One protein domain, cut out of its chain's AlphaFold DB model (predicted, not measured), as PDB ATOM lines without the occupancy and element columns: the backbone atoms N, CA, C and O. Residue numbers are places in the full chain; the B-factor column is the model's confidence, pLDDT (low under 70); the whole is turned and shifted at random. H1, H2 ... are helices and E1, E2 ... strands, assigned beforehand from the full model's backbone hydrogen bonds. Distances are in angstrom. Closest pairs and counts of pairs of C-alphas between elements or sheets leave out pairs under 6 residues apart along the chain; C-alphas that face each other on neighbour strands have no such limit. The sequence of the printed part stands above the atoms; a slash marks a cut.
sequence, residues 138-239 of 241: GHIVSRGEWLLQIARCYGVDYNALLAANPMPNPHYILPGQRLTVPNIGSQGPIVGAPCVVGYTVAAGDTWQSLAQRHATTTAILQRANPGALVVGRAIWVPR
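Overview. This is residues 138 to 239 of the 241 residues of an uncharacterized protein of Candidatus Promineofilum breve (UniProt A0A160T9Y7). The model shows two small lobes set end to end, each made of a short antiparallel pair of strands with two short helices set crosswise to each other: E1, E2, H1 and H2 in the first lobe, E3, E4, H3 and H4 in the second. H1 sits where the lobes meet, with Gln 149 close to the end of E4, while H2 and the turn at Ala 203 lie toward opposite ends of the long axis. The 102 printed residues hold four named helices and four named strands in the order E1, H1, H2, E2, E3, H3, H4, E4, so that strand, helix, helix, strand comes twice. Each sheet has two antiparallel strands, in the orders E1 - E2 and E3 - E4; the class is mixed, helices and strands, with under half of the printed residues in named elements. The whole is compact, with a radius of gyration of the C-alphas of 13.8 A and spans of 41 by 27 by 19 A.

Arrangement. Strand E1, residues 138 to 140, is the antiparallel neighbour of E2, residues 178 to 181, with 139 degrees between their directions. N 139 and O 179 are within hydrogen-bond range at 2.9 A, and N 179 and O 139 at 2.8 A. Helix H1, residues 147 to 153, touches H2, residues 158 to 164; their closest C-alphas, those of Ala 151 and Tyr 158, are 5.6 A apart, and their lines are only just about perpendicular, at 70.4 degrees. The closest C-alphas of H2 and E2 are those of Leu 161 and Val 181, at 5.8 A. E2 and E3, residues 196 to 200, are apart. E3 is the antiparallel neighbour of E4, residues 234 to 238, at 142 degrees; N 199 and O 235 are within hydrogen-bond range at 2.8 A, and so are N 237 and O 197 at 3.0 A. The closest C-alphas of H1 and E4 are those of Gln 149 and Pro 238, at 6.7 A. Helix H3, residues 207 to 213, touches H4, residues 218 to 224, about perpendicular at 85 degrees, with the C-alphas of Ala 211 and Thr 218 the closest at 5.4 A. The closest C-alphas of H4 and E4 are those of Ala 224 and Trp 236, at 7.0 A, and H3 and E4 are near each other, with 6 pairs of C-alphas within 10 A. H1 and H2 are each apart from H3 and from H4. In H1, H2, H3 and H4 every O i to N i+4 pair is within hydrogen-bond range.

Along the chain. E1 begins at C-alpha 138, (26.320, 74.385, 290.095), and is 6.8 A long from first to last C-alpha. H1 is 9.8 A long, H2 10.0 A and E2 9.5 A. E3 begins at C-alpha 196, (11.903, 82.439, 289.992), and is 13.1 A long. H3 and H4 are each 9.9 A long. E4, 13.3 A long, ends at C-alpha 238, (8.373, 80.745, 292.286).

Size, cuts and confidence. The two C-alphas farthest apart, those of Ala 163 and Ala 203, are 41.3 A apart. The printed part has no cut from residue 138 to residue 239. The links from H2 to E2, residues 165 to 177, and from E2 to E3, residues 182 to 195, are long; those from H1 to H2 and from H3 to H4 are tight. The mean pLDDT of the printed part is 94.8, and no printed residue is under 70.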
ATOM      1  N   GLY A 138      26.054  73.032 289.618       96.69
ATOM      2  CA  GLY A 138      26.320  74.385 290.095       96.69
ATOM      3  C   GLY A 138      25.172  75.314 289.710       96.69
ATOM      4  O   GLY A 138      24.763  75.330 288.553       96.69
ATOM      5  N   HIS A 139      24.685  76.111 290.654       97.19
ATOM      6  CA  HIS A 139      23.653  77.110 290.413       97.19
ATOM      7  C   HIS A 139      24.138  78.493 290.845       97.19
ATOM      8  O   HIS A 139      24.677  78.651 291.939       97.19
ATOM      9  N   ILE A 140      23.966  79.487 289.977       96.62
ATOM     10  CA  ILE A 140      24.262  80.886 290.288       96.62
ATOM     11  C   ILE A 140      22.958  81.558 290.696       96.62
ATOM     12  O   ILE A 140      22.029  81.631 289.893       96.62
ATOM     13  N   VAL A 141      22.915  82.039 291.935       96.19
ATOM     14  CA  VAL A 141      21.733  82.668 292.520       96.19
ATOM     15  C   VAL A 141      21.377  83.924 291.731       96.19
ATOM     16  O   VAL A 141      22.196  84.827 291.550       96.19
ATOM     17  N   SER A 142      20.135  83.990 291.281       93.31
ATOM     18  CA  SER A 142      19.539  85.137 290.610       93.31
ATOM     19  C   SER A 142      18.798  86.035 291.600       93.31
ATOM     20  O   SER A 142      18.505  85.674 292.742       93.31
ATOM     21  N   ARG A 143      18.489  87.263 291.171       90.44
ATOM     22  CA  ARG A 143      17.735  88.207 292.002       90.44
ATOM     23  C   ARG A 143      16.356  87.637 292.337       90.44
ATOM     24  O   ARG A 143      15.625  87.225 291.447       90.44
ATOM     25  N   GLY A 144      15.997  87.698 293.619       88.69
ATOM     26  CA  GLY A 144      14.690  87.256 294.102       88.69
ATOM     27  C   GLY A 144      14.592  85.761 294.386       88.69
ATOM     28  O   GLY A 144      13.530  85.322 294.810       88.69
ATOM     29  N   GLU A 145      15.664  84.988 294.196       93.88
ATOM     30  CA  GLU A 145      15.711  83.587 294.611       93.88
ATOM     31  C   GLU A 145      16.003  83.448 296.109       93.88
ATOM     32  O   GLU A 145      16.587  84.320 296.758       93.88
ATOM     33  N   TRP A 146      15.595  82.313 296.669       91.50
ATOM     34  CA  TRP A 146      15.921  81.909 298.032       91.50
ATOM     35  C   TRP A 146      16.115  80.398 298.092       91.50
ATOM     36  O   TRP A 146      15.586  79.643 297.274       91.50
ATOM     37  N   LEU A 147      16.852  79.943 299.104       93.38
ATOM     38  CA  LEU A 147      17.404  78.591 299.133       93.38
ATOM     39  C   LEU A 147      16.343  77.481 299.050       93.38
ATOM     40  O   LEU A 147      16.506  76.526 298.297       93.38
ATOM     41  N   LEU A 148      15.224  77.622 299.766       91.94
ATOM     42  CA  LEU A 148      14.143  76.630 299.731       91.94
ATOM     43  C   LEU A 148      13.492  76.508 298.344       91.94
ATOM     44  O   LEU A 148      13.074  75.426 297.941       91.94
ATOM     45  N   GLN A 149      13.388  77.613 297.610       94.06
ATOM     46  CA  GLN A 149      12.795  77.617 296.277       94.06
ATOM     47  C   GLN A 149      13.757  77.025 295.249       94.06
ATOM     48  O   GLN A 149      13.320  76.232 294.422       94.06
ATOM     49  N   ILE A 150      15.058  77.288 295.381       96.00
ATOM     50  CA  ILE A 150      16.105  76.600 294.613       96.00
ATOM     51  C   ILE A 150      16.046  75.088 294.874       96.00
ATOM     52  O   ILE A 150      16.037  74.307 293.926       96.00
ATOM     53  N   ALA A 151      15.915  74.661 296.134       95.62
ATOM     54  CA  ALA A 151      15.791  73.243 296.466       95.62
ATOM     55  C   ALA A 151      14.602  72.583 295.740       95.62
ATOM     56  O   ALA A 151      14.758  71.561 295.076       95.62
ATOM     57  N   ARG A 152      13.428  73.227 295.775       93.88
ATOM     58  CA  ARG A 152      12.224  72.767 295.061       93.88
ATOM     59  C   ARG A 152      12.393  72.760 293.543       93.88
ATOM     60  O   ARG A 152      11.988  71.805 292.895       93.88
ATOM     61  N   CYS A 153      13.004  73.801 292.989       95.44
ATOM     62  CA  CYS A 153      13.266  73.961 291.560       95.44
ATOM     63  C   CYS A 153      14.120  72.816 290.988       95.44
ATOM     64  O   CYS A 153      13.883  72.358 289.872       95.44
ATOM     65  N   TYR A 154      15.085  72.325 291.768       96.88
ATOM     66  CA  TYR A 154      15.934  71.190 291.402       96.88
ATOM     67  C   TYR A 154      15.447  69.841 291.944       96.88
ATOM     68  O   TYR A 154      16.112  68.831 291.724       96.88
ATOM     69  N   GLY A 155      14.324  69.802 292.665       96.06
ATOM     70  CA  GLY A 155      13.826  68.584 293.301       96.06
ATOM     71  C   GLY A 155      14.827  67.959 294.280       96.06
ATOM     72  O   GLY A 155      14.988  66.743 294.274       96.06
ATOM     73  N   VAL A 156      15.536  68.765 295.079       97.62
ATOM     74  CA  VAL A 156      16.495  68.305 296.102       97.62
ATOM     75  C   VAL A 156      15.964  68.565 297.514       97.62
ATOM     76  O   VAL A 156      15.196  69.500 297.745       97.62
ATOM     77  N   ASP A 157      16.405  67.753 298.474       96.75
ATOM     78  CA  ASP A 157      16.182  68.011 299.895       96.75
ATOM     79  C   ASP A 157      16.865  69.312 300.365       96.75
ATOM     80  O   ASP A 157      18.015  69.611 300.031       96.75
ATOM     81  N   TYR A 158      16.153  70.093 301.179       95.38
ATOM     82  CA  TYR A 158      16.648  71.377 301.676       95.38
ATOM     83  C   TYR A 158      17.859  71.219 302.607       95.38
ATOM     84  O   TYR A 158      18.794  72.018 302.533       95.38
ATOM     85  N   ASN A 159      17.882  70.184 303.454       96.25
ATOM     86  CA  ASN A 159      19.001  69.954 304.367       96.25
ATOM     87  C   ASN A 159      20.238  69.459 303.614       96.25
ATOM     88  O   ASN A 159      21.347  69.881 303.930       96.25
ATOM     89  N   ALA A 160      20.064  68.634 302.577       97.12
ATOM     90  CA  ALA A 160      21.153  68.243 301.684       97.12
ATOM     91  C   ALA A 160      21.765  69.459 300.970       97.12
ATOM     92  O   ALA A 160      22.989  69.582 300.883       97.12
ATOM     93  N   LEU A 161      20.926  70.397 300.516       97.69
ATOM     94  CA  LEU A 161      21.393  71.647 299.924       97.69
ATOM     95  C   LEU A 161      22.167  72.510 300.936       97.69
ATOM     96  O   LEU A 161      23.213  73.053 300.590       97.69
ATOM     97  N   LEU A 162      21.703  72.613 302.186       96.88
ATOM     98  CA  LEU A 162      22.429  73.312 303.255       96.88
ATOM     99  C   LEU A 162      23.777  72.664 303.571       96.88
ATOM    100  O   LEU A 162      24.784  73.360 303.677       96.88
ATOM    101  N   ALA A 163      23.801  71.338 303.702       97.06
ATOM    102  CA  ALA A 163      25.009  70.585 304.016       97.06
ATOM    103  C   ALA A 163      26.079  70.746 302.926       97.06
ATOM    104  O   ALA A 163      27.262  70.868 303.237       97.06
ATOM    105  N   ALA A 164      25.668  70.812 301.656       97.75
ATOM    106  CA  ALA A 164      26.566  71.068 300.530       97.75
ATOM    107  C   ALA A 164      27.057  72.526 300.443       97.75
ATOM    108  O   ALA A 164      28.023  72.799 299.730       97.75
ATOM    109  N   ASN A 165      26.405  73.465 301.139       97.44
ATOM    110  CA  ASN A 165      26.708  74.899 301.092       97.44
ATOM    111  C   ASN A 165      26.765  75.495 302.506       97.44
ATOM    112  O   ASN A 165      25.900  76.302 302.866       97.44
ATOM    113  N   PRO A 166      27.766  75.120 303.321       93.81
ATOM    114  CA  PRO A 166      27.908  75.663 304.665       93.81
ATOM    115  C   PRO A 166      28.048  77.188 304.603       93.81
ATOM    116  O   PRO A 166      28.920  77.721 303.918       93.81
ATOM    117  N   MET A 167      27.171  77.899 305.314       92.88
ATOM    118  CA  MET A 167      27.170  79.360 305.349       92.88
ATOM    119  C   MET A 167      26.645  79.901 306.686       92.88
ATOM    120  O   MET A 167      25.834  79.232 307.328       92.88
ATOM    121  N   PRO A 168      27.050  81.120 307.099       89.38
ATOM    122  CA  PRO A 168      26.669  81.673 308.401       89.38
ATOM    123  C   PRO A 168      25.163  81.889 308.572       89.38
ATOM    124  O   PRO A 168      24.642  81.743 309.674       89.38
ATOM    125  N   ASN A 169      24.456  82.263 307.499       90.31
ATOM    126  CA  ASN A 169      23.020  82.505 307.554       90.31
ATOM    127  C   ASN A 169      22.308  82.034 306.273       90.31
ATOM    128  O   ASN A 169      22.264  82.773 305.289       90.31
ATOM    129  N   PRO A 170      21.681  80.847 306.289       87.44
ATOM    130  CA  PRO A 170      20.998  80.287 305.122       87.44
ATOM    131  C   PRO A 170      19.806  81.085 304.600       87.44
ATOM    132  O   PRO A 170      19.344  80.893 303.476       87.44
ATOM    133  N   HIS A 171      19.276  81.976 305.432       85.06
ATOM    134  CA  HIS A 171      18.171  82.829 305.052       85.06
ATOM    135  C   HIS A 171      18.617  83.993 304.159       85.06
ATOM    136  O   HIS A 171      17.752  84.668 303.598       85.06
ATOM    137  N   TYR A 172      19.918  84.233 304.009       86.06
ATOM    138  CA  TYR A 172      20.469  85.311 303.196       86.06
ATOM    139  C   TYR A 172      21.448  84.737 302.175       86.06
ATOM    140  O   TYR A 172      22.603  84.467 302.486       86.06
ATOM    141  N   ILE A 173      20.964  84.581 300.944       92.69
ATOM    142  CA  ILE A 173      21.797  84.305 299.774       92.69
ATOM    143  C   ILE A 173      21.842  85.553 298.893       92.69
ATOM    144  O   ILE A 173      20.868  86.310 298.832       92.69
ATOM    145  N   LEU A 174      22.978  85.789 298.241       92.81
ATOM    146  CA  LEU A 174      23.199  86.983 297.426       92.81
ATOM    147  C   LEU A 174      23.139  86.647 295.932       92.81
ATOM    148  O   LEU A 174      23.631  85.590 295.531       92.81
ATOM    149  N   PRO A 175      22.605  87.539 295.079       94.12
ATOM    150  CA  PRO A 175      22.734  87.385 293.636       94.12
ATOM    151  C   PRO A 175      24.204  87.217 293.220       94.12
ATOM    152  O   PRO A 175      25.080  87.915 293.728       94.12
ATOM    153  N   GLY A 176      24.470  86.285 292.306       95.12
ATOM    154  CA  GLY A 176      25.818  85.909 291.871       95.12
ATOM    155  C   GLY A 176      26.508  84.867 292.758       95.12
ATOM    156  O   GLY A 176      27.530  84.313 292.356       95.12
ATOM    157  N   GLN A 177      25.958  84.543 293.932       96.44
ATOM    158  CA  GLN A 177      26.483  83.471 294.774       96.44
ATOM    159  C   GLN A 177      26.360  82.122 294.056       96.44
ATOM    160  O   GLN A 177      25.301  81.782 293.530       96.44
ATOM    161  N   ARG A 178      27.437  81.331 294.057       96.81
ATOM    162  CA  ARG A 178      27.438  79.972 293.504       96.81
ATOM    163  C   ARG A 178      27.063  78.967 294.586       96.81
ATOM    164  O   ARG A 178      27.733  78.893 295.611       96.81
ATOM    165  N   LEU A 179      26.028  78.182 294.324       97.81
ATOM    166  CA  LEU A 179      25.582  77.073 295.155       97.81
ATOM    167  C   LEU A 179      25.884  75.741 294.469       97.81
ATOM    168  O   LEU A 179      25.738  75.601 293.253       97.81
ATOM    169  N   THR A 180      26.272  74.755 295.265       98.25
ATOM    170  CA  THR A 180      26.373  73.350 294.877       98.25
ATOM    171  C   THR A 180      25.051  72.669 295.201       98.25
ATOM    172  O   THR A 180      24.681  72.567 296.363       98.25
ATOM    173  N   VAL A 181      24.324  72.203 294.193       98.19
ATOM    174  CA  VAL A 181      23.022  71.548 294.360       98.19
ATOM    175  C   VAL A 181      23.211  70.041 294.158       98.19
ATOM    176  O   VAL A 181      23.359  69.613 293.012       98.19
ATOM    177  N   PRO A 182      23.283  69.234 295.233       98.00
ATOM    178  CA  PRO A 182      23.526  67.796 295.129       98.00
ATOM    179  C   PRO A 182      22.261  67.028 294.731       98.00
ATOM    180  O   PRO A 182      21.156  67.501 294.973       98.00
ATOM    181  N   ASN A 183      22.415  65.811 294.205       97.06
ATOM    182  CA  ASN A 183      21.339  64.819 294.060       97.06
ATOM    183  C   ASN A 183      20.030  65.385 293.470       97.06
ATOM    184  O   ASN A 183      18.952  65.185 294.040       97.06
ATOM    185  N   ILE A 184      20.107  66.127 292.363       97.62
ATOM    186  CA  ILE A 184      18.915  66.751 291.771       97.62
ATOM    187  C   ILE A 184      17.868  65.697 291.399       97.62
ATOM    188  O   ILE A 184      18.197  64.588 290.987       97.62
ATOM    189  N   GLY A 185      16.592  66.025 291.565       96.44
ATOM    190  CA  GLY A 185      15.481  65.105 291.328       96.44
ATOM    191  C   GLY A 185      15.279  64.025 292.399       96.44
ATOM    192  O   GLY A 185      14.385  63.196 292.259       96.44
ATOM    193  N   SER A 186      16.067  64.019 293.480       96.75
ATOM    194  CA  SER A 186      15.927  63.052 294.581       96.75
ATOM    195  C   SER A 186      14.632  63.186 295.388       96.75
ATOM    196  O   SER A 186      14.261  62.247 296.087       96.75
ATOM    197  N   GLN A 187      13.957  64.335 295.330       95.19
ATOM    198  CA  GLN A 187      12.735  64.647 296.085       95.19
ATOM    199  C   GLN A 187      11.561  65.078 295.191       95.19
ATOM    200  O   GLN A 187      10.505  65.443 295.705       95.19
ATOM    201  N   GLY A 188      11.715  65.073 293.863       92.25
ATOM    202  CA  GLY A 188      10.643  65.500 292.963       92.25
ATOM    203  C   GLY A 188      11.104  65.869 291.554       92.25
ATOM    204  O   GLY A 188      12.252  65.619 291.192       92.25
ATOM    205  N   PRO A 189      10.212  66.462 290.740       92.75
ATOM    206  CA  PRO A 189      10.545  66.871 289.383       92.75
ATOM    207  C   PRO A 189      11.614  67.966 289.374       92.75
ATOM    208  O   PRO A 189      11.654  68.840 290.241       92.75
ATOM    209  N   ILE A 190      12.457  67.936 288.343       94.62
ATOM    210  CA  ILE A 190      13.451  68.976 288.091       94.62
ATOM    211  C   ILE A 190      12.814  70.004 287.156       94.62
ATOM    212  O   ILE A 190      12.652  69.746 285.966       94.62
ATOM    213  N   VAL A 191      12.452  71.167 287.697       93.00
ATOM    214  CA  VAL A 191      12.011  72.330 286.907       93.00
ATOM    215  C   VAL A 191      13.219  72.997 286.252       93.00
ATOM    216  O   VAL A 191      13.172  73.382 285.084       93.00
ATOM    217  N   GLY A 192      14.311  73.102 287.016       90.25
ATOM    218  CA  GLY A 192      15.539  73.755 286.591       90.25
ATOM    219  C   GLY A 192      15.441  75.280 286.540       90.25
ATOM    220  O   GLY A 192      14.369  75.877 286.657       90.25
ATOM    221  N   ALA A 193      16.592  75.928 286.368       91.38
ATOM    222  CA  ALA A 193      16.652  77.381 286.279       91.38
ATOM    223  C   ALA A 193      15.910  77.919 285.027       91.38
ATOM    224  O   ALA A 193      15.859  77.237 284.000       91.38
ATOM    225  N   PRO A 194      15.369  79.153 285.062       92.44
ATOM    226  CA  PRO A 194      15.299  80.043 286.220       92.44
ATOM    227  C   PRO A 194      14.294  79.536 287.259       92.44
ATOM    228  O   PRO A 194      13.217  79.046 286.910       92.44
ATOM    229  N   CYS A 195      14.659  79.660 288.535       93.62
ATOM    230  CA  CYS A 195      13.857  79.129 289.624       93.62
ATOM    231  C   CYS A 195      12.748  80.119 290.025       93.62
ATOM    232  O   CYS A 195      11.637  79.695 290.340       93.62
ATOM    233  N   VAL A 196      12.970  81.428 289.912       94.25
ATOM    234  CA  VAL A 196      11.903  82.439 289.992       94.25
ATOM    235  C   VAL A 196      11.637  83.078 288.637       94.25
ATOM    236  O   VAL A 196      12.502  83.118 287.764       94.25
ATOM    237  N   VAL A 197      10.436  83.623 288.477       93.75
ATOM    238  CA  VAL A 197      10.054  84.437 287.321       93.75
ATOM    239  C   VAL A 197       9.482  85.771 287.780       93.75
ATOM    240  O   VAL A 197       8.985  85.899 288.903       93.75
ATOM    241  N   GLY A 198       9.584  86.780 286.918       94.25
ATOM    242  CA  GLY A 198       8.954  88.073 287.150       94.25
ATOM    243  C   GLY A 198       7.440  87.978 286.975       94.25
ATOM    244  O   GLY A 198       6.957  87.356 286.030       94.25
ATOM    245  N   TYR A 199       6.700  88.615 287.873       96.44
ATOM    246  CA  TYR A 199       5.248  88.722 287.826       96.44
ATOM    247  C   TYR A 199       4.819  90.161 288.096       96.44
ATOM    248  O   TYR A 199       5.241  90.764 289.083       96.44
ATOM    249  N   THR A 200       3.974  90.708 287.226       97.94
ATOM    250  CA  THR A 200       3.389  92.038 287.408       97.94
ATOM    251  C   THR A 200       2.080  91.903 288.163       97.94
ATOM    252  O   THR A 200       1.156  91.259 287.675       97.94
ATOM    253  N   VAL A 201       2.005  92.530 289.336       98.31
ATOM    254  CA  VAL A 201       0.818  92.502 290.195       98.31
ATOM    255  C   VAL A 201      -0.389  93.067 289.449       98.31
ATOM    256  O   VAL A 201      -0.362  94.204 288.974       98.31
ATOM    257  N   ALA A 202      -1.454  92.281 289.369       98.25
ATOM    258  CA  ALA A 202      -2.725  92.642 288.771       98.25
ATOM    259  C   ALA A 202      -3.712  93.186 289.818       98.25
ATOM    260  O   ALA A 202      -3.546  93.029 291.031       98.25
ATOM    261  N   ALA A 203      -4.773  93.841 289.345       97.62
ATOM    262  CA  ALA A 203      -5.864  94.269 290.213       97.62
ATOM    263  C   ALA A 203      -6.546  93.051 290.862       97.62
ATOM    264  O   ALA A 203      -6.882  92.086 290.180       97.62
ATOM    265  N   GLY A 204      -6.754  93.113 292.179       96.06
ATOM    266  CA  GLY A 204      -7.349  92.022 292.958       96.06
ATOM    267  C   GLY A 204      -6.352  90.978 293.470       96.06
ATOM    268  O   GLY A 204      -6.744  90.118 294.259       96.06
ATOM    269  N   ASP A 205      -5.072  91.064 293.097       98.50
ATOM    270  CA  ASP A 205      -4.057  90.195 293.680       98.50
ATOM    271  C   ASP A 205      -3.890  90.460 295.175       98.50
ATOM    272  O   ASP A 205      -3.766  91.590 295.651       98.50
ATOM    273  N   THR A 206      -3.801  89.367 295.917       98.19
ATOM    274  CA  THR A 206      -3.376  89.359 297.314       98.19
ATOM    275  C   THR A 206      -2.155  88.468 297.467       98.19
ATOM    276  O   THR A 206      -1.980  87.500 296.719       98.19
ATOM    277  N   TRP A 207      -1.344  88.722 298.498       97.81
ATOM    278  CA  TRP A 207      -0.239  87.827 298.850       97.81
ATOM    279  C   TRP A 207      -0.699  86.376 298.992       97.81
ATOM    280  O   TRP A 207       0.005  85.473 298.556       97.81
ATOM    281  N   GLN A 208      -1.884  86.154 299.569       98.25
ATOM    282  CA  GLN A 208      -2.458  84.824 299.745       98.25
ATOM    283  C   GLN A 208      -2.777  84.159 298.403       98.25
ATOM    284  O   GLN A 208      -2.347  83.031 298.174       98.25
ATOM    285  N   SER A 209      -3.466  84.863 297.500       98.00
ATOM    286  CA  SER A 209      -3.814  84.325 296.178       98.00
ATOM    287  C   SER A 209      -2.580  83.990 295.334       98.00
ATOM    288  O   SER A 209      -2.542  82.952 294.674       98.00
ATOM    289  N   LEU A 210      -1.536  84.823 295.404       97.44
ATOM    290  CA  LEU A 210      -0.285  84.599 294.683       97.44
ATOM    291  C   LEU A 210       0.529  83.469 295.313       97.44
ATOM    292  O   LEU A 210       1.055  82.619 294.599       97.44
ATOM    293  N   ALA A 211       0.592  83.402 296.643       96.50
ATOM    294  CA  ALA A 211       1.255  82.306 297.336       96.50
ATOM    295  C   ALA A 211       0.619  80.955 296.977       96.50
ATOM    296  O   ALA A 211       1.332  80.020 296.625       96.50
ATOM    297  N   GLN A 212      -0.714  80.885 296.971       96.69
ATOM    298  CA  GLN A 212      -1.449  79.694 296.558       96.69
ATOM    299  C   GLN A 212      -1.168  79.331 295.094       96.69
ATOM    300  O   GLN A 212      -0.828  78.185 294.807       96.69
ATOM    301  N   ARG A 213      -1.252  80.305 294.177       96.38
ATOM    302  CA  ARG A 213      -1.002  80.095 292.741       96.38
ATOM    303  C   ARG A 213       0.402  79.561 292.462       96.38
ATOM    304  O   ARG A 213       0.569  78.707 291.601       96.38
ATOM    305  N   HIS A 214       1.398  80.051 293.194       94.44
ATOM    306  CA  HIS A 214       2.803  79.687 293.018       94.44
ATOM    307  C   HIS A 214       3.296  78.655 294.045       94.44
ATOM    308  O   HIS A 214       4.498  78.556 294.297       94.44
ATOM    309  N   ALA A 215       2.375  77.901 294.655       91.69
ATOM    310  CA  ALA A 215       2.657  76.808 295.587       91.69
ATOM    311  C   ALA A 215       3.668  77.163 296.704       91.69
ATOM    312  O   ALA A 215       4.545  76.371 297.059       91.69
ATOM    313  N   THR A 216       3.556  78.362 297.277       91.94
ATOM    314  CA  THR A 216       4.409  78.880 298.360       91.94
ATOM    315  C   THR A 216       3.568  79.451 299.505       91.94
ATOM    316  O   THR A 216       2.343  79.355 299.504       91.94
ATOM    317  N   THR A 217       4.212  80.033 300.518       94.12
ATOM    318  CA  THR A 217       3.539  80.737 301.618       94.12
ATOM    319  C   THR A 217       3.668  82.247 301.461       94.12
ATOM    320  O   THR A 217       4.617  82.750 300.854       94.12
ATOM    321  N   THR A 218       2.728  82.989 302.050       95.75
ATOM    322  CA  THR A 218       2.767  84.459 302.085       95.75
ATOM    323  C   THR A 218       4.052  84.971 302.726       95.75
ATOM    324  O   THR A 218       4.690  85.852 302.164       95.75
ATOM    325  N   ALA A 219       4.478  84.368 303.839       92.69
ATOM    326  CA  ALA A 219       5.693  84.748 304.553       92.69
ATOM    327  C   ALA A 219       6.950  84.632 303.676       92.69
ATOM    328  O   ALA A 219       7.770  85.548 303.633       92.69
ATOM    329  N   ILE A 220       7.090  83.526 302.938       89.81
ATOM    330  CA  ILE A 220       8.219  83.326 302.023       89.81
ATOM    331  C   ILE A 220       8.144  84.324 300.864       89.81
ATOM    332  O   ILE A 220       9.144  84.961 300.532       89.81
ATOM    333  N   LEU A 221       6.959  84.483 300.272       93.25
ATOM    334  CA  LEU A 221       6.773  85.348 299.116       93.25
ATOM    335  C   LEU A 221       7.019  86.828 299.455       93.25
ATOM    336  O   LEU A 221       7.689  87.522 298.697       93.25
ATOM    337  N   GLN A 222       6.554  87.300 300.613       94.19
ATOM    338  CA  GLN A 222       6.807  88.655 301.115       94.19
ATOM    339  C   GLN A 222       8.285  88.881 301.436       94.19
ATOM    340  O   GLN A 222       8.827  89.946 301.155       94.19
ATOM    341  N   ARG A 223       8.964  87.869 301.987       88.88
ATOM    342  CA  ARG A 223      10.395  87.950 302.291       88.88
ATOM    343  C   ARG A 223      11.249  88.089 301.031       88.88
ATOM    344  O   ARG A 223      12.220  88.838 301.044       88.88
ATOM    345  N   ALA A 224      10.875  87.405 299.951       89.25
ATOM    346  CA  ALA A 224      11.520  87.550 298.646       89.25
ATOM    347  C   ALA A 224      11.207  88.897 297.964       89.25
ATOM    348  O   ALA A 224      11.964  89.356 297.109       89.25
ATOM    349  N   ASN A 225      10.104  89.542 298.355       93.81
ATOM    350  CA  ASN A 225       9.566  90.739 297.714       93.81
ATOM    351  C   ASN A 225       9.289  91.850 298.735       93.81
ATOM    352  O   ASN A 225       8.127  92.175 298.988       93.81
ATOM    353  N   PRO A 226      10.334  92.469 299.312       92.25
ATOM    354  CA  PRO A 226      10.156  93.489 300.340       92.25
ATOM    355  C   PRO A 226       9.335  94.682 299.825       92.25
ATOM    356  O   PRO A 226       9.545  95.151 298.708       92.25
ATOM    357  N   GLY A 227       8.407  95.189 300.640       95.50
ATOM    358  CA  GLY A 227       7.542  96.336 300.327       95.50
ATOM    359  C   GLY A 227       6.089  95.958 300.009       95.50
ATOM    360  O   GLY A 227       5.717  94.789 300.021       95.50
ATOM    361  N   ALA A 228       5.259  96.958 299.707       95.25
ATOM    362  CA  ALA A 228       3.824  96.765 299.489       95.25
ATOM    363  C   ALA A 228       3.495  96.043 298.167       95.25
ATOM    364  O   ALA A 228       4.162  96.246 297.147       95.25
ATOM    365  N   LEU A 229       2.432  95.236 298.175       97.56
ATOM    366  CA  LEU A 229       1.854  94.658 296.962       97.56
ATOM    367  C   LEU A 229       0.983  95.726 296.292       97.56
ATOM    368  O   LEU A 229      -0.088  96.053 296.797       97.56
ATOM    369  N   VAL A 230       1.473  96.310 295.200       97.75
ATOM    370  CA  VAL A 230       0.810  97.406 294.479       97.75
ATOM    371  C   VAL A 230       0.627  96.991 293.030       97.75
ATOM    372  O   VAL A 230       1.554  96.452 292.432       97.75
ATOM    373  N   VAL A 231      -0.553  97.247 292.467       98.12
ATOM    374  CA  VAL A 231      -0.864  96.957 291.059       98.12
ATOM    375  C   VAL A 231       0.187  97.585 290.137       98.12
ATOM    376  O   VAL A 231       0.612  98.718 290.345       98.12
ATOM    377  N   GLY A 232       0.631  96.828 289.135       96.69
ATOM    378  CA  GLY A 232       1.676  97.225 288.189       96.69
ATOM    379  C   GLY A 232       3.108  97.017 288.691       96.69
ATOM    380  O   GLY A 232       4.046  97.084 287.900       96.69
ATOM    381  N   ARG A 233       3.313  96.720 289.980       97.19
ATOM    382  CA  ARG A 233       4.644  96.411 290.516       97.19
ATOM    383  C   ARG A 233       5.107  95.034 290.035       97.19
ATOM    384  O   ARG A 233       4.372  94.058 290.160       97.19
ATOM    385  N   ALA A 234       6.353  94.936 289.578       96.38
ATOM    386  CA  ALA A 234       7.002  93.650 289.334       96.38
ATOM    387  C   ALA A 234       7.513  93.025 290.646       96.38
ATOM    388  O   ALA A 234       8.186  93.682 291.448       96.38
ATOM    389  N   ILE A 235       7.209  91.745 290.843       96.12
ATOM    390  CA  ILE A 235       7.667  90.907 291.954       96.12
ATOM    391  C   ILE A 235       8.256  89.594 291.420       96.12
ATOM    392  O   ILE A 235       7.998  89.201 290.285       96.12
ATOM    393  N   TRP A 236       9.035  88.903 292.244       95.38
ATOM    394  CA  TRP A 236       9.566  87.571 291.973       95.38
ATOM    395  C   TRP A 236       8.655  86.507 292.569       95.38
ATOM    396  O   TRP A 236       8.392  86.500 293.772       95.38
ATOM    397  N   VAL A 237       8.193  85.581 291.738       95.44
ATOM    398  CA  VAL A 237       7.369  84.446 292.165       95.44
ATOM    399  C   VAL A 237       8.077  83.133 291.836       95.44
ATOM    400  O   VAL A 237       8.807  83.068 290.843       95.44
ATOM    401  N   PRO A 238       7.883  82.069 292.638       94.19
ATOM    402  CA  PRO A 238       8.373  80.745 292.286       94.19
ATOM    403  C   PRO A 238       7.861  80.308 290.918       94.19
ATOM    404  O   PRO A 238       6.663  80.406 290.624       94.19
ATOM    405  N   ARG A 239       8.763  79.750 290.117       92.25
ATOM    406  CA  ARG A 239       8.379  78.915 288.991       92.25
ATOM    407  C   ARG A 239       7.897  77.578 289.545       92.25
ATOM    408  O   ARG A 239       8.636  76.885 290.242       92.25
TER     409      ARG A 239